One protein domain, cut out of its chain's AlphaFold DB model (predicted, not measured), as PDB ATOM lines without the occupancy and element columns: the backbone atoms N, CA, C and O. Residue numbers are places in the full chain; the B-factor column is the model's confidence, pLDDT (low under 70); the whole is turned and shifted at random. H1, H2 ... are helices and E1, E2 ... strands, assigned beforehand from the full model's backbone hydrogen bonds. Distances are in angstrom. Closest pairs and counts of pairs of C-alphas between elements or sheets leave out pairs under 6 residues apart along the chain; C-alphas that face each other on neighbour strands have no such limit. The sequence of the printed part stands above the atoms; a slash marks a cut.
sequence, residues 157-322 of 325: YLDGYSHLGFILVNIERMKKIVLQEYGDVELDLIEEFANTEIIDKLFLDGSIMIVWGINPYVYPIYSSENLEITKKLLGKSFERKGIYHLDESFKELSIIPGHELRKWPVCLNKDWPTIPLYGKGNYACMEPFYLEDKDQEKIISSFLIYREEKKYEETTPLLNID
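This is residues 157 to 322 of the 325 residues of an uncharacterized protein of Flavobacterium sp. MEB061 (UniProt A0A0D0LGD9). Two strongly twisted five-stranded sheets form a sandwich, two sheets face to face, as the core of an elongated model. Helix H4 packs on the outer side of one sheet at one end, while H1, H2, H3 and H5 gather toward the other end. The printed part has 166 residues, with five named helices and ten named strands in the order E1 E2 H1 H2 H3 E3 E4 H4 E5 E6 H5 E7 E8 E9 E10. The sheets, E1 E4 E9 E8 E5 and E7 E6 E2 E3 E10, are both mixed, and the class is mixed, helices and strands. The whole is compact, with a radius of gyration of the C-alphas of 15.7 A and spans of 53 by 32 by 28 A.

Find C-alpha 157 at (69.017, 56.058, 40.565), where E1 begins and runs to 161; E2 is 166 to 169. Read on through H1, 171 to 182, 15.9 A long, H2, 189 to 195, and H3, 198 to 205. E3, 208 to 214, is 17.6 A long, and E4, 217 to 224, is 22.5 A. Next come H4, 227 to 234, E5, 242 to 245, E6, 252 to 257, 16.3 A, H5, 258 to 267, and E7, 274 to 276. E8, 283 to 292, is 29.2 A long and E9, 298 to 308, 27.4 A. E10, 318 to 321, ends at C-alpha 321, (87.407, 62.104, 35.076).

Start at E1, antiparallel to E4, with N 157 and O 221 at 2.9 A. E4 is parallel to E9, with N 222 and O 303 at 2.7 A. E8 and E9 are a hairpin, with N 285 and O 306 at 2.7 A. E4, H4, E5 form a split strand-helix-strand unit, two strands running the same way with E9 and E8 between them, and its crossover is right-handed. H4 is on this curled sheet; the C-alphas of Leu 234 and Phe 289 are its closest to E8, 5.8 A apart. In the other sheet E2 and E3 are antiparallel, with N 168 and O 209 at 2.8 A. H5 is on that sheet, at a height of 8.0 A. H5 touches H2, closest at C-alphas 189 and 261, 5.4 A. H1 touches H3, closest at C-alphas 174 and 202, 6.8 A. In H1, H2, H3 and H4 every O i to N i+4 pair is within hydrogen-bond range; in H5 1 of 6 is, beside 5 of 7 O i to N i+3 pairs.

Look from Gly 183 to Lys 294 for the C-alphas farthest apart, 53.7 A. The printed part has no cut and no long link. The mean pLDDT of the printed part is 94.4, and no printed residue is under 70.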
ATOM      1  N   TYR A 157      68.789  55.552  39.220       97.12
ATOM      2  CA  TYR A 157      69.017  56.058  40.565       97.12
ATOM      3  C   TYR A 157      69.658  57.445  40.470       97.12
ATOM      4  O   TYR A 157      70.628  57.606  39.735       97.12
ATOM      5  N   LEU A 158      69.101  58.443  41.158       95.69
ATOM      6  CA  LEU A 158      69.617  59.813  41.161       95.69
ATOM      7  C   LEU A 158      70.134  60.167  42.553       95.69
ATOM      8  O   LEU A 158      69.359  60.181  43.508       95.69
ATOM      9  N   ASP A 159      71.412  60.519  42.659       94.50
ATOM     10  CA  ASP A 159      71.982  60.927  43.941       94.50
ATOM     11  C   ASP A 159      73.167  61.881  43.788       94.50
ATOM     12  O   ASP A 159      73.738  62.036  42.705       94.50
ATOM     13  N   GLY A 160      73.506  62.538  44.892       92.62
ATOM     14  CA  GLY A 160      74.702  63.340  45.047       92.62
ATOM     15  C   GLY A 160      75.943  62.483  45.281       92.62
ATOM     16  O   GLY A 160      75.893  61.461  45.962       92.62
ATOM     17  N   TYR A 161      77.086  62.923  44.770       93.50
ATOM     18  CA  TYR A 161      78.366  62.271  45.016       93.50
ATOM     19  C   TYR A 161      79.464  63.308  45.236       93.50
ATOM     20  O   TYR A 161      79.458  64.387  44.647       93.50
ATOM     21  N   SER A 162      80.411  62.973  46.113       92.31
ATOM     22  CA  SER A 162      81.627  63.763  46.339       92.31
ATOM     23  C   SER A 162      82.730  63.364  45.350       92.31
ATOM     24  O   SER A 162      82.515  62.538  44.465       92.31
ATOM     25  N   HIS A 163      83.946  63.875  45.548       92.25
ATOM     26  CA  HIS A 163      85.113  63.479  44.755       92.25
ATOM     27  C   HIS A 163      85.466  61.988  44.866       92.25
ATOM     28  O   HIS A 163      86.094  61.436  43.964       92.25
ATOM     29  N   LEU A 164      85.033  61.319  45.941       93.56
ATOM     30  CA  LEU A 164      85.174  59.870  46.105       93.56
ATOM     31  C   LEU A 164      84.203  59.068  45.221       93.56
ATOM     32  O   LEU A 164      84.266  57.846  45.223       93.56
ATOM     33  N   GLY A 165      83.306  59.742  44.493       95.06
ATOM     34  CA  GLY A 165      82.337  59.120  43.599       95.06
ATOM     35  C   GLY A 165      81.480  58.069  44.302       95.06
ATOM     36  O   GLY A 165      80.917  58.331  45.373       95.06
ATOM     37  N   PHE A 166      81.372  56.895  43.688       96.62
ATOM     38  CA  PHE A 166      80.588  55.767  44.181       96.62
ATOM     39  C   PHE A 166      81.141  54.430  43.697       96.62
ATOM     40  O   PHE A 166      81.850  54.352  42.691       96.62
ATOM     41  N   ILE A 167      80.752  53.369  44.394       97.81
ATOM     42  CA  ILE A 167      80.956  51.990  43.960       97.81
ATOM     43  C   ILE A 167      79.618  51.320  43.656       97.81
ATOM     44  O   ILE A 167      78.605  51.600  44.301       97.81
ATOM     45  N   LEU A 168      79.634  50.412  42.684       98.38
ATOM     46  CA  LEU A 168      78.589  49.418  42.473       98.38
ATOM     47  C   LEU A 168      79.142  48.061  42.880       98.38
ATOM     48  O   LEU A 168      80.176  47.646  42.359       98.38
ATOM     49  N   VAL A 169      78.484  47.382  43.813       97.94
ATOM     50  CA  VAL A 169      79.095  46.227  44.475       97.94
ATOM     51  C   VAL A 169      78.099  45.144  44.858       97.94
ATOM     52  O   VAL A 169      76.959  45.418  45.239       97.94
ATOM     53  N   ASN A 170      78.560  43.893  44.811       97.31
ATOM     54  CA  ASN A 170      77.966  42.826  45.602       97.31
ATOM     55  C   ASN A 170      78.522  42.892  47.036       97.31
ATOM     56  O   ASN A 170      79.647  42.458  47.295       97.31
ATOM     57  N   ILE A 171      77.747  43.470  47.961       96.19
ATOM     58  CA  ILE A 171      78.195  43.740  49.339       96.19
ATOM     59  C   ILE A 171      78.634  42.462  50.048       96.19
ATOM     60  O   ILE A 171      79.689  42.445  50.674       96.19
ATOM     61  N   GLU A 172      77.862  41.382  49.924       95.19
ATOM     62  CA  GLU A 172      78.169  40.105  50.574       95.19
ATOM     63  C   GLU A 172      79.509  39.535  50.102       95.19
ATOM     64  O   GLU A 172      80.311  39.052  50.907       95.19
ATOM     65  N   ARG A 173      79.784  39.625  48.797       96.06
ATOM     66  CA  ARG A 173      81.047  39.163  48.223       96.06
ATOM     67  C   ARG A 173      82.218  40.027  48.685       96.06
ATOM     68  O   ARG A 173      83.193  39.481  49.202       96.06
ATOM     69  N   MET A 174      82.084  41.351  48.596       96.25
ATOM     70  CA  MET A 174      83.104  42.292  49.068       96.25
ATOM     71  C   MET A 174      83.393  42.111  50.564       96.25
ATOM     72  O   MET A 174      84.552  42.009  50.955       96.25
ATOM     73  N   LYS A 175      82.357  41.978  51.400       95.94
ATOM     74  CA  LYS A 175      82.479  41.705  52.840       95.94
ATOM     75  C   LYS A 175      83.292  40.460  53.123       95.94
ATOM     76  O   LYS A 175      84.141  40.482  54.008       95.94
ATOM     77  N   LYS A 176      83.058  39.385  52.373       96.38
ATOM     78  CA  LYS A 176      83.792  38.132  52.548       96.38
ATOM     79  C   LYS A 176      85.285  38.305  52.266       96.38
ATOM     80  O   LYS A 176      86.093  37.778  53.021       96.38
ATOM     81  N   ILE A 177      85.630  39.057  51.221       96.25
ATOM     82  CA  ILE A 177      87.018  39.333  50.824       96.25
ATOM     83  C   ILE A 177      87.702  40.239  51.852       96.25
ATOM     84  O   ILE A 177      88.781  39.911  52.332       96.25
ATOM     85  N   VAL A 178      87.048  41.331  52.256       95.94
ATOM     86  CA  VAL A 178      87.587  42.258  53.265       95.94
ATOM     87  C   VAL A 178      87.799  41.549  54.606       95.94
ATOM     88  O   VAL A 178      88.859  41.689  55.208       95.94
ATOM     89  N   LEU A 179      86.842  40.725  55.047       95.19
ATOM     90  CA  LEU A 179      86.954  39.954  56.290       95.19
ATOM     91  C   LEU A 179      88.104  38.936  56.246       95.19
ATOM     92  O   LEU A 179      88.746  38.698  57.266       95.19
ATOM     93  N   GLN A 180      88.359  38.319  55.090       95.38
ATOM     94  CA  GLN A 180      89.476  37.386  54.919       95.38
ATOM     95  C   GLN A 180      90.835  38.081  55.019       95.38
ATOM     96  O   GLN A 180      91.773  37.483  55.538       95.38
ATOM     97  N   GLU A 181      90.928  39.316  54.530       94.44
ATOM     98  CA  GLU A 181      92.182  40.063  54.495       94.44
ATOM     99  C   GLU A 181      92.487  40.763  55.827       94.44
ATOM    100  O   GLU A 181      93.616  40.707  56.310       94.44
ATOM    101  N   TYR A 182      91.480  41.390  56.442       94.00
ATOM    102  CA  TYR A 182      91.670  42.291  57.586       94.00
ATOM    103  C   TYR A 182      91.033  41.801  58.891       94.00
ATOM    104  O   TYR A 182      91.314  42.346  59.959       94.00
ATOM    105  N   GLY A 183      90.189  40.769  58.843       92.12
ATOM    106  CA  GLY A 183      89.363  40.379  59.984       92.12
ATOM    107  C   GLY A 183      88.227  41.370  60.258       92.12
ATOM    108  O   GLY A 183      87.859  42.182  59.410       92.12
ATOM    109  N   ASP A 184      87.613  41.245  61.434       88.06
ATOM    110  CA  ASP A 184      86.490  42.086  61.863       88.06
ATOM    111  C   ASP A 184      87.019  43.282  62.665       88.06
ATOM    112  O   ASP A 184      87.153  43.226  63.890       88.06
ATOM    113  N   VAL A 185      87.430  44.329  61.947       91.25
ATOM    114  CA  VAL A 185      88.045  45.538  62.510       91.25
ATOM    115  C   VAL A 185      87.412  46.802  61.931       91.25
ATOM    116  O   VAL A 185      86.861  46.798  60.829       91.25
ATOM    117  N   GLU A 186      87.515  47.907  62.671       91.56
ATOM    118  CA  GLU A 186      87.264  49.238  62.114       91.56
ATOM    119  C   GLU A 186      88.266  49.514  60.992       91.56
ATOM    120  O   GLU A 186      89.472  49.351  61.179       91.56
ATOM    121  N   LEU A 187      87.754  49.905  59.825       94.62
ATOM    122  CA  LEU A 187      88.534  49.992  58.596       94.62
ATOM    123  C   LEU A 187      88.060  51.171  57.742       94.62
ATOM    124  O   LEU A 187      86.865  51.281  57.434       94.62
ATOM    125  N   ASP A 188      89.008  52.020  57.340       96.31
ATOM    126  CA  ASP A 188      88.811  53.017  56.287       96.31
ATOM    127  C   ASP A 188      89.226  52.391  54.950       96.31
ATOM    128  O   ASP A 188      90.398  52.365  54.583       96.31
ATOM    129  N   LEU A 189      88.250  51.880  54.197       96.25
ATOM    130  CA  LEU A 189      88.533  51.249  52.908       96.25
ATOM    131  C   LEU A 189      89.019  52.237  51.847       96.25
ATOM    132  O   LEU A 189      89.620  51.809  50.870       96.25
ATOM    133  N   ILE A 190      88.782  53.540  52.014       95.69
ATOM    134  CA  ILE A 190      89.328  54.545  51.097       95.69
ATOM    135  C   ILE A 190      90.841  54.646  51.274       95.69
ATOM    136  O   ILE A 190      91.560  54.767  50.282       95.69
ATOM    137  N   GLU A 191      91.327  54.564  52.512       94.50
ATOM    138  CA  GLU A 191      92.759  54.485  52.794       94.50
ATOM    139  C   GLU A 191      93.353  53.170  52.278       94.50
ATOM    140  O   GLU A 191      94.380  53.189  51.600       94.50
ATOM    141  N   GLU A 192      92.682  52.041  52.506       95.25
ATOM    142  CA  GLU A 192      93.164  50.742  52.024       95.25
ATOM    143  C   GLU A 192      93.208  50.661  50.496       95.25
ATOM    144  O   GLU A 192      94.199  50.204  49.935       95.25
ATOM    145  N   PHE A 193      92.196  51.175  49.790       94.19
ATOM    146  CA  PHE A 193      92.196  51.200  48.322       94.19
ATOM    147  C   PHE A 193      93.363  51.994  47.730       94.19
ATOM    148  O   PHE A 193      93.757  51.735  46.596       94.19
ATOM    149  N   ALA A 194      93.899  52.969  48.469       89.25
ATOM    150  CA  ALA A 194      95.038  53.766  48.029       89.25
ATOM    151  C   ALA A 194      96.393  53.137  48.390       89.25
ATOM    152  O   ALA A 194      97.388  53.430  47.727       89.25
ATOM    153  N   ASN A 195      96.443  52.314  49.441       91.25
ATOM    154  CA  ASN A 195      97.696  51.879  50.061       91.25
ATOM    155  C   ASN A 195      97.958  50.368  49.974       91.25
ATOM    156  O   ASN A 195      99.071  49.939  50.283       91.25
ATOM    157  N   THR A 196      96.979  49.556  49.568       93.06
ATOM    158  CA  THR A 196      97.100  48.092  49.518       93.06
ATOM    159  C   THR A 196      96.507  47.489  48.242       93.06
ATOM    160  O   THR A 196      95.873  48.162  47.434       93.06
ATOM    161  N   GLU A 197      96.698  46.180  48.068       93.06
ATOM    162  CA  GLU A 197      96.204  45.412  46.915       93.06
ATOM    163  C   GLU A 197      94.740  44.956  47.066       93.06
ATOM    164  O   GLU A 197      94.240  44.178  46.249       93.06
ATOM    165  N   ILE A 198      94.018  45.385  48.112       95.38
ATOM    166  CA  ILE A 198      92.633  44.933  48.327       95.38
ATOM    167  C   ILE A 198      91.720  45.324  47.159       95.38
ATOM    168  O   ILE A 198      90.848  44.546  46.772       95.38
ATOM    169  N   ILE A 199      91.940  46.498  46.560       94.38
ATOM    170  CA  ILE A 199      91.151  46.962  45.416       94.38
ATOM    171  C   ILE A 199      91.362  46.059  44.192       94.38
ATOM    172  O   ILE A 199      90.393  45.670  43.539       94.38
ATOM    173  N   ASP A 200      92.601  45.632  43.948       93.88
ATOM    174  CA  ASP A 200      92.943  44.721  42.858       93.88
ATOM    175  C   ASP A 200      92.343  43.334  43.089       93.88
ATOM    176  O   ASP A 200      91.781  42.741  42.167       93.88
ATOM    177  N   LYS A 201      92.359  42.840  44.336       95.44
ATOM    178  CA  LYS A 201      91.674  41.593  44.717       95.44
ATOM    179  C   LYS A 201      90.172  41.664  44.435       95.44
ATOM    180  O   LYS A 201      89.607  40.705  43.911       95.44
ATOM    181  N   LEU A 202      89.526  42.792  44.736       96.38
ATOM    182  CA  LEU A 202      88.098  42.994  44.472       96.38
ATOM    183  C   LEU A 202      87.781  43.071  42.971       96.38
ATOM    184  O   LEU A 202      86.747  42.546  42.541       96.38
ATOM    185  N   PHE A 203      88.656  43.679  42.164       95.31
ATOM    186  CA  PHE A 203      88.519  43.678  40.705       95.31
ATOM    187  C   PHE A 203      88.737  42.293  40.096       95.31
ATOM    188  O   PHE A 203      87.972  41.894  39.219       95.31
ATOM    189  N   LEU A 204      89.751  41.556  40.557       93.75
ATOM    190  CA  LEU A 204      90.052  40.201  40.091       93.75
ATOM    191  C   LEU A 204      88.934  39.215  40.436       93.75
ATOM    192  O   LEU A 204      88.586  38.374  39.612       93.75
ATOM    193  N   ASP A 205      88.349  39.340  41.629       94.44
ATOM    194  CA  ASP A 205      87.182  38.550  42.027       94.44
ATOM    195  C   ASP A 205      85.926  38.895  41.211       94.44
ATOM    196  O   ASP A 205      85.002  38.091  41.116       94.44
ATOM    197  N   GLY A 206      85.887  40.084  40.606       94.44
ATOM    198  CA  GLY A 206      84.729  40.572  39.872       94.44
ATOM    199  C   GLY A 206      83.576  40.973  40.789       94.44
ATOM    200  O   GLY A 206      82.412  40.699  40.486       94.44
ATOM    201  N   SER A 207      83.905  41.609  41.918       94.81
ATOM    202  CA  SER A 207      82.954  42.035  42.954       94.81
ATOM    203  C   SER A 207      82.440  43.464  42.802       94.81
ATOM    204  O   SER A 207      81.373  43.789  43.336       94.81
ATOM    205  N   ILE A 208      83.210  44.329  42.134       96.81
ATOM    206  CA  ILE A 208      83.017  45.782  42.185       96.81
ATOM    207  C   ILE A 208      83.131  46.457  40.816       96.81
ATOM    208  O   ILE A 208      83.863  46.024  39.928       96.81
ATOM    209  N   MET A 209      82.460  47.598  40.703       97.75
ATOM    210  CA  MET A 209      82.707  48.649  39.720       97.75
ATOM    211  C   MET A 209      82.880  49.963  40.487       97.75
ATOM    212  O   MET A 209      82.183  50.173  41.479       97.75
ATOM    213  N   ILE A 210      83.768  50.861  40.053       96.69
ATOM    214  CA  ILE A 210      84.058  52.096  40.802       96.69
ATOM    215  C   ILE A 210      84.146  53.326  39.907       96.69
ATOM    216  O   ILE A 210      84.711  53.290  38.820       96.69
ATOM    217  N   VAL A 211      83.636  54.444  40.405       95.62
ATOM    218  CA  VAL A 211      83.938  55.774  39.883       95.62
ATOM    219  C   VAL A 211      84.581  56.568  40.999       95.62
ATOM    220  O   VAL A 211      84.007  56.682  42.078       95.62
ATOM    221  N   TRP A 212      85.748  57.147  40.735       94.44
ATOM    222  CA  TRP A 212      86.486  57.936  41.718       94.44
ATOM    223  C   TRP A 212      87.210  59.090  41.025       94.44
ATOM    224  O   TRP A 212      87.640  58.983  39.882       94.44
ATOM    225  N   GLY A 213      87.349  60.217  41.711       92.69
ATOM    226  CA  GLY A 213      88.093  61.377  41.238       92.69
ATOM    227  C   GLY A 213      87.236  62.210  40.301       92.69
ATOM    228  O   GLY A 213      87.720  62.692  39.286       92.69
ATOM    229  N   ILE A 214      85.944  62.314  40.608       93.69
ATOM    230  CA  ILE A 214      84.979  63.075  39.815       93.69
ATOM    231  C   ILE A 214      84.682  64.412  40.473       93.69
ATOM    232  O   ILE A 214      84.873  64.585  41.677       93.69
ATOM    233  N   ASN A 215      84.174  65.371  39.710       93.06
ATOM    234  CA  ASN A 215      83.674  66.609  40.294       93.06
ATOM    235  C   ASN A 215      82.480  66.277  41.213       93.06
ATOM    236  O   ASN A 215      81.607  65.507  40.798       93.06
ATOM    237  N   PRO A 216      82.400  66.825  42.440       92.62
ATOM    238  CA  PRO A 216      81.203  66.682  43.257       92.62
ATOM    239  C   PRO A 216      79.977  67.212  42.511       92.62
ATOM    240  O   PRO A 216      79.986  68.356  42.062       92.62
ATOM    241  N   TYR A 217      78.948  66.384  42.352       93.31
ATOM    242  CA  TYR A 217      77.707  66.758  41.672       93.31
ATOM    243  C   TYR A 217      76.592  65.748  41.950       93.31
ATOM    244  O   TYR A 217      76.789  64.771  42.673       93.31
ATOM    245  N   VAL A 218      75.424  65.971  41.353       93.62
ATOM    246  CA  VAL A 218      74.334  65.001  41.304       93.62
ATOM    247  C   VAL A 218      74.397  64.234  39.986       93.62
ATOM    248  O   VAL A 218      74.251  64.818  38.914       93.62
ATOM    249  N   TYR A 219      74.575  62.915  40.065       95.31
ATOM    250  CA  TYR A 219      74.705  62.046  38.896       95.31
ATOM    251  C   TYR A 219      73.579  61.001  38.874       95.31
ATOM    252  O   TYR A 219      73.461  60.202  39.808       95.31
ATOM    253  N   PRO A 220      72.751  60.946  37.814       96.88
ATOM    254  CA  PRO A 220      71.873  59.819  37.586       96.88
ATOM    255  C   PRO A 220      72.657  58.630  37.025       96.88
ATOM    256  O   PRO A 220      73.428  58.761  36.072       96.88
ATOM    257  N   ILE A 221      72.403  57.455  37.588       98.31
ATOM    258  CA  ILE A 221      72.923  56.165  37.144       98.31
ATOM    259  C   ILE A 221      71.762  55.390  36.528       98.31
ATOM    260  O   ILE A 221      70.780  55.087  37.206       98.31
ATOM    261  N   TYR A 222      71.870  55.075  35.244       98.44
ATOM    262  CA  TYR A 222      70.889  54.331  34.468       98.44
ATOM    263  C   TYR A 222      71.345  52.899  34.237       98.44
ATOM    264  O   TYR A 222      72.522  52.640  34.010       98.44
ATOM    265  N   SER A 223      70.388  51.982  34.195       97.88
ATOM    266  CA  SER A 223      70.577  50.605  33.747       97.88
ATOM    267  C   SER A 223      69.417  50.215  32.847       97.88
ATOM    268  O   SER A 223      68.263  50.514  33.162       97.88
ATOM    269  N   SER A 224      69.701  49.594  31.702       94.62
ATOM    270  CA  SER A 224      68.681  49.338  30.684       94.62
ATOM    271  C   SER A 224      68.930  48.074  29.869       94.62
ATOM    272  O   SER A 224      70.059  47.806  29.463       94.62
ATOM    273  N   GLU A 225      67.858  47.345  29.542       91.75
ATOM    274  CA  GLU A 225      67.884  46.302  28.501       91.75
ATOM    275  C   GLU A 225      67.946  46.896  27.082       91.75
ATOM    276  O   GLU A 225      68.353  46.232  26.132       91.75
ATOM    277  N   ASN A 226      67.558  48.164  26.933       90.12
ATOM    278  CA  ASN A 226      67.367  48.852  25.660       90.12
ATOM    279  C   ASN A 226      68.450  49.925  25.478       90.12
ATOM    280  O   ASN A 226      68.172  51.129  25.532       90.12
ATOM    281  N   LEU A 227      69.700  49.484  25.298       91.31
ATOM    282  CA  LEU A 227      70.878  50.361  25.305       91.31
ATOM    283  C   LEU A 227      70.787  51.483  24.273       91.31
ATOM    284  O   LEU A 227      70.929  52.640  24.641       91.31
ATOM    285  N   GLU A 228      70.479  51.180  23.014       89.62
ATOM    286  CA  GLU A 228      70.460  52.184  21.939       89.62
ATOM    287  C   GLU A 228      69.452  53.315  22.185       89.62
ATOM    288  O   GLU A 228      69.749  54.488  21.963       89.62
ATOM    289  N   ILE A 229      68.254  52.982  22.677       88.19
ATOM    290  CA  ILE A 229      67.227  53.981  23.006       88.19
ATOM    291  C   ILE A 229      67.643  54.780  24.244       88.19
ATOM    292  O   ILE A 229      67.472  55.996  24.287       88.19
ATOM    293  N   THR A 230      68.244  54.113  25.229       92.12
ATOM    294  CA  THR A 230      68.709  54.767  26.457       92.12
ATOM    295  C   THR A 230      69.867  55.714  26.163       92.12
ATOM    296  O   THR A 230      69.830  56.850  26.605       92.12
ATOM    297  N   LYS A 231      70.839  55.327  25.333       93.75
ATOM    298  CA  LYS A 231      71.948  56.198  24.914       93.75
ATOM    299  C   LYS A 231      71.447  57.491  24.269       93.75
ATOM    300  O   LYS A 231      71.934  58.564  24.604       93.75
ATOM    301  N   LYS A 232      70.399  57.418  23.437       90.69
ATOM    302  CA  LYS A 232      69.749  58.621  22.882       90.69
ATOM    303  C   LYS A 232      69.180  59.535  23.967       90.69
ATOM    304  O   LYS A 232      69.282  60.744  23.816       90.69
ATOM    305  N   LEU A 233      68.616  58.975  25.044       92.06
ATOM    306  CA  LEU A 233      68.107  59.733  26.196       92.06
ATOM    307  C   LEU A 233      69.213  60.468  26.971       92.06
ATOM    308  O   LEU A 233      68.940  61.500  27.588       92.06
ATOM    309  N   LEU A 234      70.427  59.913  26.977       95.31
ATOM    310  CA  LEU A 234      71.555  60.404  27.771       95.31
ATOM    311  C   LEU A 234      72.479  61.361  27.006       95.31
ATOM    312  O   LEU A 234      73.256  62.067  27.639       95.31
ATOM    313  N   GLY A 235      72.379  61.415  25.677       94.62
ATOM    314  CA  GLY A 235      73.126  62.361  24.852       94.62
ATOM    315  C   GLY A 235      74.449  61.803  24.333       94.62
ATOM    316  O   GLY A 235      74.496  60.712  23.763       94.62
ATOM    317  N   LYS A 236      75.519  62.591  24.455       95.44
ATOM    318  CA  LYS A 236      76.857  62.242  23.959       95.44
ATOM    319  C   LYS A 236      77.606  61.424  25.008       95.44
ATOM    320  O   LYS A 236      77.475  61.688  26.198       95.44
ATOM    321  N   SER A 237      78.390  60.440  24.580       95.81
ATOM    322  CA  SER A 237      79.294  59.719  25.477       95.81
ATOM    323  C   SER A 237      80.576  60.519  25.705       95.81
ATOM    324  O   SER A 237      81.031  61.251  24.822       95.81
ATOM    325  N   PHE A 238      81.183  60.355  26.876       94.69
ATOM    326  CA  PHE A 238      82.573  60.763  27.075       94.69
ATOM    327  C   PHE A 238      83.522  59.758  26.404       94.69
ATOM    328  O   PHE A 238      83.159  58.612  26.137       94.69
ATOM    329  N   GLU A 239      84.768  60.172  26.165       90.75
ATOM    330  CA  GLU A 239      85.785  59.313  25.541       90.75
ATOM    331  C   GLU A 239      86.162  58.104  26.409       90.75
ATOM    332  O   GLU A 239      86.465  57.026  25.893       90.75
ATOM    333  N   ARG A 240      86.144  58.272  27.737       91.94
ATOM    334  CA  ARG A 240      86.506  57.223  28.696       91.94
ATOM    335  C   ARG A 240      85.255  56.512  29.199       91.94
ATOM    336  O   ARG A 240      84.350  57.148  29.729       91.94
ATOM    337  N   LYS A 241      85.261  55.178  29.120       94.81
ATOM    338  CA  LYS A 241      84.294  54.293  29.782       94.81
ATOM    339  C   LYS A 241      85.006  53.347  30.744       94.81
ATOM    340  O   LYS A 241      86.151  52.970  30.503       94.81
ATOM    341  N   GLY A 242      84.320  52.962  31.810       97.00
ATOM    342  CA  GLY A 242      84.778  51.946  32.746       97.00
ATOM    343  C   GLY A 242      84.444  50.555  32.241       97.00
ATOM    344  O   GLY A 242      83.332  50.330  31.761       97.00
ATOM    345  N   ILE A 243      85.387  49.631  32.361       97.00
ATOM    346  CA  ILE A 243      85.230  48.226  31.985       97.00
ATOM    347  C   ILE A 243      85.655  47.392  33.182       97.00
ATOM    348  O   ILE A 243      86.770  47.552  33.662       97.00
ATOM    349  N   TYR A 244      84.791  46.500  33.649       96.94
ATOM    350  CA  TYR A 244      85.028  45.713  34.855       96.94
ATOM    351  C   TYR A 244      84.751  44.253  34.573       96.94
ATOM    352  O   TYR A 244      83.681  43.920  34.058       96.94
ATOM    353  N   HIS A 245      85.685  43.380  34.938       95.44
ATOM    354  CA  HIS A 245      85.331  41.984  35.134       95.44
ATOM    355  C   HIS A 245      84.312  41.891  36.276       95.44
ATOM    356  O   HIS A 245      84.494  42.520  37.314       95.44
ATOM    357  N   LEU A 246      83.215  41.163  36.072       95.56
ATOM    358  CA  LEU A 246      82.154  41.041  37.065       95.56
ATOM    359  C   LEU A 246      81.446  39.692  36.932       95.56
ATOM    360  O   LEU A 246      80.990  39.346  35.834       95.56
ATOM    361  N   ASP A 247      81.288  38.972  38.046       93.12
ATOM    362  CA  ASP A 247      80.634  37.656  38.086       93.12
ATOM    363  C   ASP A 247      79.248  37.717  37.417       93.12
ATOM    364  O   ASP A 247      78.400  38.539  37.776       93.12
ATOM    365  N   GLU A 248      79.010  36.878  36.406       92.12
ATOM    366  CA  GLU A 248      77.779  36.875  35.599       92.12
ATOM    367  C   GLU A 248      76.517  36.530  36.405       92.12
ATOM    368  O   GLU A 248      75.396  36.891  36.008       92.12
ATOM    369  N   SER A 249      76.677  35.872  37.557       93.06
ATOM    370  CA  SER A 249      75.578  35.586  38.478       93.06
ATOM    371  C   SER A 249      74.998  36.854  39.113       93.06
ATOM    372  O   SER A 249      73.819  36.861  39.470       93.06
ATOM    373  N   PHE A 250      75.759  37.953  39.181       94.38
ATOM    374  CA  PHE A 250      75.284  39.212  39.754       94.38
ATOM    375  C   PHE A 250      74.316  39.917  38.797       94.38
ATOM    376  O   PHE A 250      74.705  40.416  37.734       94.38
ATOM    377  N   LYS A 251      73.035  39.941  39.182       95.19
ATOM    378  CA  LYS A 251      71.946  40.604  38.440       95.19
ATOM    379  C   LYS A 251      71.606  41.990  38.967       95.19
ATOM    380  O   LYS A 251      70.954  42.754  38.266       95.19
ATOM    381  N   GLU A 252      72.071  42.314  40.162       96.75
ATOM    382  CA  GLU A 252      71.909  43.608  40.807       96.75
ATOM    383  C   GLU A 252      73.166  43.947  41.601       96.75
ATOM    384  O   GLU A 252      73.907  43.057  42.026       96.75
ATOM    385  N   LEU A 253      73.407  45.243  41.767       98.19
ATOM    386  CA  LEU A 253      74.521  45.782  42.534       98.19
ATOM    387  C   LEU A 253      73.997  46.854  43.482       98.19
ATOM    388  O   LEU A 253      73.109  47.627  43.121       98.19
ATOM    389  N   SER A 254      74.559  46.904  44.685       98.31
ATOM    390  CA  SER A 254      74.321  47.997  45.625       98.31
ATOM    391  C   SER A 254      75.112  49.227  45.204       98.31
ATOM    392  O   SER A 254      76.266  49.097  44.792       98.31
ATOM    393  N   ILE A 255      74.503  50.402  45.322       98.06
ATOM    394  CA  ILE A 255      75.134  51.693  45.050       98.06
ATOM    395  C   ILE A 255      75.582  52.282  46.382       98.06
ATOM    396  O   ILE A 255      74.748  52.595  47.233       98.06
ATOM    397  N   ILE A 256      76.891  52.443  46.562       97.25
ATOM    398  CA  ILE A 256      77.463  52.983  47.798       97.25
ATOM    399  C   ILE A 256      78.281  54.235  47.465       97.25
ATOM    400  O   ILE A 256      79.260  54.142  46.717       97.25
ATOM    401  N   PRO A 257      77.925  55.414  48.008       95.56
ATOM    402  CA  PRO A 257      78.754  56.608  47.900       95.56
ATOM    403  C   PRO A 257      80.151  56.374  48.490       95.56
ATOM    404  O   PRO A 257      80.280  55.855  49.594       95.56
ATOM    405  N   GLY A 258      81.215  56.813  47.814       94.88
ATOM    406  CA  GLY A 258      82.586  56.460  48.214       94.88
ATOM    407  C   GLY A 258      82.963  56.891  49.640       94.88
ATOM    408  O   GLY A 258      83.672  56.181  50.342       94.88
ATOM    409  N   HIS A 259      82.434  58.013  50.131       92.31
ATOM    410  CA  HIS A 259      82.716  58.484  51.494       92.31
ATOM    411  C   HIS A 259      82.191  57.553  52.602       92.31
ATOM    412  O   HIS A 259      82.708  57.593  53.717       92.31
ATOM    413  N   GLU A 260      81.209  56.703  52.302       94.88
ATOM    414  CA  GLU A 260      80.643  55.732  53.246       94.88
ATOM    415  C   GLU A 260      81.607  54.574  53.524       94.88
ATOM    416  O   GLU A 260      81.586  53.975  54.598       94.88
ATOM    417  N   LEU A 261      82.540  54.322  52.602       95.75
ATOM    418  CA  LEU A 261      83.559  53.281  52.732       95.75
ATOM    419  C   LEU A 261      84.626  53.608  53.788       95.75
ATOM    420  O   LEU A 261      85.360  52.717  54.209       95.75
ATOM    421  N   ARG A 262      84.682  54.855  54.278       95.31
ATOM    422  CA  ARG A 262      85.604  55.260  55.355       95.31
ATOM    423  C   ARG A 262      85.307  54.616  56.706       95.31
ATOM    424  O   ARG A 262      86.145  54.641  57.598       95.31
ATOM    425  N   LYS A 263      84.086  54.112  56.888       94.62
ATOM    426  CA  LYS A 263      83.649  53.425  58.109       94.62
ATOM    427  C   LYS A 263      82.994  52.113  57.719       94.62
ATOM    428  O   LYS A 263      81.773  51.971  57.805       94.62
ATOM    429  N   TRP A 264      83.804  51.168  57.248       94.75
ATOM    430  CA  TRP A 264      83.309  49.930  56.650       94.75
ATOM    431  C   TRP A 264      82.307  49.152  57.525       94.75
ATOM    432  O   TRP A 264      81.240  48.804  57.012       94.75
ATOM    433  N   PRO A 265      82.531  48.951  58.841       92.31
ATOM    434  CA  PRO A 265      81.544  48.265  59.678       92.31
ATOM    435  C   PRO A 265      80.194  48.993  59.752       92.31
ATOM    436  O   PRO A 265      79.139  48.362  59.763       92.31
ATOM    437  N   VAL A 266      80.203  50.330  59.754       94.00
ATOM    438  CA  VAL A 266      78.975  51.143  59.735       94.00
ATOM    439  C   VAL A 266      78.281  51.041  58.379       94.00
ATOM    440  O   VAL A 266      77.059  50.918  58.328       94.00
ATOM    441  N   CYS A 267      79.052  51.049  57.289       94.75
ATOM    442  CA  CYS A 267      78.553  50.873  55.928       94.75
ATOM    443  C   CYS A 267      77.778  49.556  55.770       94.75
ATOM    444  O   CYS A 267      76.728  49.535  55.132       94.75
ATOM    445  N   LEU A 268      78.244  48.468  56.390       93.69
ATOM    446  CA  LEU A 268      77.592  47.155  56.336       93.69
ATOM    447  C   LEU A 268      76.240  47.077  57.060       93.69
ATOM    448  O   LEU A 268      75.474  46.153  56.800       93.69
ATOM    449  N   ASN A 269      75.946  48.017  57.959       92.25
ATOM    450  CA  ASN A 269      74.695  48.049  58.722       92.25
ATOM    451  C   ASN A 269      73.611  48.925  58.070       92.25
ATOM    452  O   ASN A 269      72.562  49.150  58.676       92.25
ATOM    453  N   LYS A 270      73.870  49.461  56.872       94.69
ATOM    454  CA  LYS A 270      72.938  50.302  56.117       94.69
ATOM    455  C   LYS A 270      72.275  49.505  54.997       94.69
ATOM    456  O   LYS A 270      72.923  48.698  54.334       94.69
ATOM    457  N   ASP A 271      71.007  49.811  54.745       94.56
ATOM    458  CA  ASP A 271      70.299  49.338  53.560       94.56
ATOM    459  C   ASP A 271      70.658  50.233  52.371       94.56
ATOM    460  O   ASP A 271      70.267  51.403  52.308       94.56
ATOM    461  N   TRP A 272      71.426  49.687  51.432       96.75
ATOM    462  CA  TRP A 272      71.855  50.414  50.242       96.75
ATOM    463  C   TRP A 272      70.864  50.245  49.089       96.75
ATOM    464  O   TRP A 272      70.356  49.141  48.870       96.75
ATOM    465  N   PRO A 273      70.606  51.307  48.304       96.75
ATOM    466  CA  PRO A 273      69.809  51.183  47.097       96.75
ATOM    467  C   PRO A 273      70.516  50.260  46.104       96.75
ATOM    468  O   PRO A 273      71.740  50.295  45.958       96.75
ATOM    469  N   THR A 274      69.735  49.450  45.394       97.62
ATOM    470  CA  THR A 274      70.249  48.552  44.363       97.62
ATOM    471  C   THR A 274      69.833  49.006  42.973       97.62
ATOM    472  O   THR A 274      68.812  49.670  42.772       97.62
ATOM    473  N   ILE A 275      70.640  48.634  41.985       98.00
ATOM    474  CA  ILE A 275      70.341  48.824  40.572       98.00
ATOM    475  C   ILE A 275      70.576  47.506  39.833       98.00
ATOM    476  O   ILE A 275      71.604  46.856  40.054       98.00
ATOM    477  N   PRO A 276      69.641  47.062  38.970       97.56
ATOM    478  CA  PRO A 276      69.866  45.869  38.172       97.56
ATOM    479  C   PRO A 276      71.006  46.101  37.188       97.56
ATOM    480  O   PRO A 276      71.276  47.230  36.782       97.56
ATOM    481  N   LEU A 277      71.634  45.022  36.746       97.00
ATOM    482  CA  LEU A 277      72.672  45.040  35.731       97.00
ATOM    483  C   LEU A 277      72.229  44.181  34.543       97.00
ATOM    484  O   LEU A 277      72.344  42.953  34.561       97.00
ATOM    485  N   TYR A 278      71.700  44.843  33.516       96.31
ATOM    486  CA  TYR A 278      71.200  44.187  32.308       96.31
ATOM    487  C   TYR A 278      72.316  43.848  31.318       96.31
ATOM    488  O   TYR A 278      73.392  44.438  31.348       96.31
ATOM    489  N   GLY A 279      72.031  42.916  30.406       94.31
ATOM    490  CA  GLY A 279      72.973  42.406  29.407       94.31
ATOM    491  C   GLY A 279      73.508  41.015  29.757       94.31
ATOM    492  O   GLY A 279      73.007  40.345  30.663       94.31
ATOM    493  N   LYS A 280      74.515  40.561  29.008       92.62
ATOM    494  CA  LYS A 280      75.121  39.225  29.135       92.62
ATOM    495  C   LYS A 280      76.641  39.310  29.148       92.62
ATOM    496  O   LYS A 280      77.193  40.269  28.614       92.62
ATOM    497  N   GLY A 281      77.290  38.291  29.709       92.38
ATOM    498  CA  GLY A 281      78.744  38.186  29.756       92.38
ATOM    499  C   GLY A 281      79.371  38.646  31.072       92.38
ATOM    500  O   GLY A 281      78.730  39.237  31.947       92.38
ATOM    501  N   ASN A 282      80.670  38.368  31.182       92.94
ATOM    502  CA  ASN A 282      81.467  38.549  32.401       92.94
ATOM    503  C   ASN A 282      82.100  39.941  32.516       92.94
ATOM    504  O   ASN A 282      82.945  40.152  33.383       92.94
ATOM    505  N   TYR A 283      81.754  40.865  31.617       95.38
ATOM    506  CA  TYR A 283      82.221  42.243  31.671       95.38
ATOM    507  C   TYR A 283      81.038  43.189  31.801       95.38
ATOM    508  O   TYR A 283      80.072  43.120  31.036       95.38
ATOM    509  N   ALA A 284      81.130  44.076  32.783       96.69
ATOM    510  CA  ALA A 284      80.226  45.189  32.976       96.69
ATOM    511  C   ALA A 284      80.907  46.476  32.502       96.69
ATOM    512  O   ALA A 284      82.073  46.735  32.796       96.69
ATOM    513  N   CYS A 285      80.173  47.291  31.761       97.12
ATOM    514  CA  CYS A 285      80.565  48.629  31.369       97.12
ATOM    515  C   CYS A 285      79.849  49.654  32.237       97.12
ATOM    516  O   CYS A 285      78.670  49.507  32.557       97.12
ATOM    517  N   MET A 286      80.574  50.712  32.576       97.81
ATOM    518  CA  MET A 286      80.012  51.949  33.091       97.81
ATOM    519  C   MET A 286      80.424  53.063  32.147       97.81
ATOM    520  O   MET A 286      81.592  53.432  32.081       97.81
ATOM    521  N   GLU A 287      79.478  53.561  31.370       97.56
ATOM    522  CA  GLU A 287      79.735  54.547  30.330       97.56
ATOM    523  C   GLU A 287      79.134  55.890  30.763       97.56
ATOM    524  O   GLU A 287      77.919  55.971  30.958       97.56
ATOM    525  N   PRO A 288      79.956  56.932  30.975       97.88
ATOM    526  CA  PRO A 288      79.450  58.259  31.259       97.88
ATOM    527  C   PRO A 288      78.925  58.927  29.982       97.88
ATOM    528  O   PRO A 288      79.505  58.809  28.899       97.88
ATOM    529  N   PHE A 289      77.838  59.672  30.142       97.88
ATOM    530  CA  PHE A 289      77.154  60.441  29.109       97.88
ATOM    531  C   PHE A 289      76.852  61.847  29.598       97.88
ATOM    532  O   PHE A 289      76.756  62.078  30.804       97.88
ATOM    533  N   TYR A 290      76.631  62.764  28.666       96.81
ATOM    534  CA  TYR A 290      76.211  64.112  28.985       96.81
ATOM    535  C   TYR A 290      75.276  64.722  27.937       96.81
ATOM    536  O   TYR A 290      75.322  64.408  26.741       96.81
ATOM    537  N   LEU A 291      74.438  65.633  28.419       95.75
ATOM    538  CA  LEU A 291      73.608  66.518  27.614       95.75
ATOM    539  C   LEU A 291      74.179  67.933  27.653       95.75
ATOM    540  O   LEU A 291      74.588  68.414  28.713       95.75
ATOM    541  N   GLU A 292      74.181  68.575  26.491       94.50
ATOM    542  CA  GLU A 292      74.624  69.953  26.299       94.50
ATOM    543  C   GLU A 292      73.422  70.877  26.078       94.50
ATOM    544  O   GLU A 292      72.399  70.451  25.519       94.50
ATOM    545  N   ASP A 293      73.548  72.138  26.485       90.88
ATOM    546  CA  ASP A 293      72.642  73.194  26.037       90.88
ATOM    547  C   ASP A 293      73.034  73.733  24.648       90.88
ATOM    548  O   ASP A 293      73.934  73.229  23.970       90.88
ATOM    549  N   LYS A 294      72.322  74.772  24.204       87.44
ATOM    550  CA  LYS A 294      72.563  75.449  22.922       87.44
ATOM    551  C   LYS A 294      73.959  76.076  22.807       87.44
ATOM    552  O   LYS A 294      74.466  76.205  21.694       87.44
ATOM    553  N   ASP A 295      74.567  76.435  23.936       89.62
ATOM    554  CA  ASP A 295      75.890  77.052  24.021       89.62
ATOM    555  C   ASP A 295      76.999  75.986  24.160       89.62
ATOM    556  O   ASP A 295      78.175  76.315  24.305       89.62
ATOM    557  N   GLN A 296      76.634  74.702  24.019       89.12
ATOM    558  CA  GLN A 296      77.502  73.525  24.132       89.12
ATOM    559  C   GLN A 296      78.070  73.314  25.543       89.12
ATOM    560  O   GLN A 296      79.024  72.551  25.718       89.12
ATOM    561  N   GLU A 297      77.475  73.937  26.563       90.31
ATOM    562  CA  GLU A 297      77.841  73.680  27.951       90.31
ATOM    563  C   GLU A 297      77.218  72.376  28.443       90.31
ATOM    564  O   GLU A 297      76.047  72.087  28.191       90.31
ATOM    565  N   LYS A 298      77.979  71.586  29.206       92.44
ATOM    566  CA  LYS A 298      77.489  70.346  29.824       92.44
ATOM    567  C   LYS A 298      76.504  70.678  30.948       92.44
ATOM    568  O   LYS A 298      76.853  71.340  31.926       92.44
ATOM    569  N   ILE A 299      75.268  70.197  30.838       90.56
ATOM    570  CA  ILE A 299      74.190  70.501  31.796       90.56
ATOM    571  C   ILE A 299      73.904  69.312  32.709       90.56
ATOM    572  O   ILE A 299      73.809  69.452  33.930       90.56
ATOM    573  N   ILE A 300      73.761  68.128  32.113       93.81
ATOM    574  CA  ILE A 300      73.416  66.897  32.824       93.81
ATOM    575  C   ILE A 300      74.425  65.838  32.430       93.81
ATOM    576  O   ILE A 300      74.419  65.394  31.286       93.81
ATOM    577  N   SER A 301      75.227  65.398  33.393       95.75
ATOM    578  CA  SER A 301      76.123  64.254  33.246       95.75
ATOM    579  C   SER A 301      75.536  63.052  33.965       95.75
ATOM    580  O   SER A 301      74.953  63.190  35.036       95.75
ATOM    581  N   SER A 302      75.650  61.877  33.361       97.25
ATOM    582  CA  SER A 302      74.985  60.648  33.791       97.25
ATOM    583  C   SER A 302      75.840  59.425  33.499       97.25
ATOM    584  O   SER A 302      76.779  59.498  32.714       97.25
ATOM    585  N   PHE A 303      75.509  58.293  34.109       98.44
ATOM    586  CA  PHE A 303      76.159  57.013  33.839       98.44
ATOM    587  C   PHE A 303      75.148  56.017  33.293       98.44
ATOM    588  O   PHE A 303      74.026  55.946  33.786       98.44
ATOM    589  N   LEU A 304      75.553  55.209  32.318       98.50
ATOM    590  CA  LEU A 304      74.830  54.019  31.887       98.50
ATOM    591  C   LEU A 304      75.645  52.784  32.257       98.50
ATOM    592  O   LEU A 304      76.802  52.662  31.852       98.50
ATOM    593  N   ILE A 305      75.032  51.858  32.990       98.31
ATOM    594  CA  ILE A 305      75.624  50.562  33.313       98.31
ATOM    595  C   ILE A 305      74.950  49.444  32.534       98.31
ATOM    596  O   ILE A 305      73.728  49.430  32.369       98.31
ATOM    597  N   TYR A 306      75.757  48.512  32.040       97.25
ATOM    598  CA  TYR A 306      75.287  47.364  31.272       97.25
ATOM    599  C   TYR A 306      76.381  46.302  31.148       97.25
ATOM    600  O   TYR A 306      77.557  46.590  31.346       97.25
ATOM    601  N   ARG A 307      76.014  45.071  30.802       96.06
ATOM    602  CA  ARG A 307      76.947  43.992  30.455       96.06
ATOM    603  C   ARG A 307      77.113  43.860  28.957       96.06
ATOM    604  O   ARG A 307      76.164  44.046  28.194       96.06
ATOM    605  N   GLU A 308      78.303  43.445  28.557       92.94
ATOM    606  CA  GLU A 308      78.597  43.059  27.185       92.94
ATOM    607  C   GLU A 308      79.423  41.768  27.128       92.94
ATOM    608  O   GLU A 308      80.255  41.483  27.988       92.94
ATOM    609  N   GLU A 309      79.194  40.973  26.079       91.19
ATOM    610  CA  GLU A 309      79.877  39.686  25.858       91.19
ATOM    611  C   GLU A 309      81.303  39.861  25.317       91.19
ATOM    612  O   GLU A 309      82.065  38.896  25.201       91.19
ATOM    613  N   LYS A 310      81.674  41.097  24.968       91.50
ATOM    614  CA  LYS A 310      83.013  41.425  24.504       91.50
ATOM    615  C   LYS A 310      84.020  41.121  25.610       91.50
ATOM    616  O   LYS A 310      83.864  41.532  26.756       91.50
ATOM    617  N   LYS A 311      85.079  40.412  25.230       87.69
ATOM    618  CA  LYS A 311      86.212  40.147  26.111       87.69
ATOM    619  C   LYS A 311      87.157  41.338  26.118       87.69
ATOM    620  O   LYS A 311      87.398  41.954  25.078       87.69
ATOM    621  N   TYR A 312      87.701  41.599  27.291       89.19
ATOM    622  CA  TYR A 312      88.703  42.620  27.535       89.19
ATOM    623  C   TYR A 312      89.920  41.973  28.175       89.19
ATOM    624  O   TYR A 312      89.798  40.949  28.845       89.19
ATOM    625  N   GLU A 313      91.092  42.548  27.930       84.88
ATOM    626  CA  GLU A 313      92.336  42.036  28.508       84.88
ATOM    627  C   GLU A 313      92.417  42.364  30.002       84.88
ATOM    628  O   GLU A 313      92.873  41.538  30.787       84.88
ATOM    629  N   GLU A 314      91.889  43.523  30.404       85.81
ATOM    630  CA  GLU A 314      91.971  44.027  31.773       85.81
ATOM    631  C   GLU A 314      90.735  44.841  32.187       85.81
ATOM    632  O   GLU A 314      89.935  45.282  31.355       85.81
ATOM    633  N   THR A 315      90.586  45.023  33.501       90.75
ATOM    634  CA  THR A 315      89.647  45.977  34.098       90.75
ATOM    635  C   THR A 315      90.224  47.384  33.960       90.75
ATOM    636  O   THR A 315      91.365  47.638  34.334       90.75
ATOM    637  N   THR A 316      89.424  48.321  33.461       94.50
ATOM    638  CA  THR A 316      89.777  49.736  33.330       94.50
ATOM    639  C   THR A 316      88.806  50.564  34.172       94.50
ATOM    640  O   THR A 316      87.697  50.849  33.709       94.50
ATOM    641  N   PRO A 317      89.165  50.944  35.411       94.00
ATOM    642  CA  PRO A 317      88.280  51.722  36.267       94.00
ATOM    643  C   PRO A 317      88.137  53.182  35.804       94.00
ATOM    644  O   PRO A 317      89.029  53.760  35.175       94.00
ATOM    645  N   LEU A 318      87.008  53.809  36.149       94.94
ATOM    646  CA  LEU A 318      86.764  55.231  35.902       94.94
ATOM    647  C   LEU A 318      87.381  56.074  37.015       94.94
ATOM    648  O   LEU A 318      86.753  56.346  38.036       94.94
ATOM    649  N   LEU A 319      88.625  56.488  36.787       93.88
ATOM    650  CA  LEU A 319      89.408  57.282  37.729       93.88
ATOM    651  C   LEU A 319      89.753  58.655  37.153       93.88
ATOM    652  O   LEU A 319      90.201  58.738  36.001       93.88
ATOM    653  N   ASN A 320      89.624  59.697  37.978       92.88
ATOM    654  CA  ASN A 320      90.031  61.076  37.694       92.88
ATOM    655  C   ASN A 320      89.463  61.579  36.358       92.88
ATOM    656  O   ASN A 320      90.206  61.817  35.403       92.88
ATOM    657  N   ILE A 321      88.132  61.652  36.271       91.31
ATOM    658  CA  ILE A 321      87.407  62.104  35.076       91.31
ATOM    659  C   ILE A 321      86.679  63.414  35.370       91.31
ATOM    660  O   ILE A 321      86.002  63.531  36.391       91.31
ATOM    661  N   ASP A 322      86.805  64.380  34.460       90.69
ATOM    662  CA  ASP A 322      86.028  65.616  34.517       90.69
ATOM    663  C   ASP A 322      84.683  65.409  33.822       90.69
ATOM    664  O   ASP A 322      84.619  65.101  32.627       90.69
TER     665      ASP A 322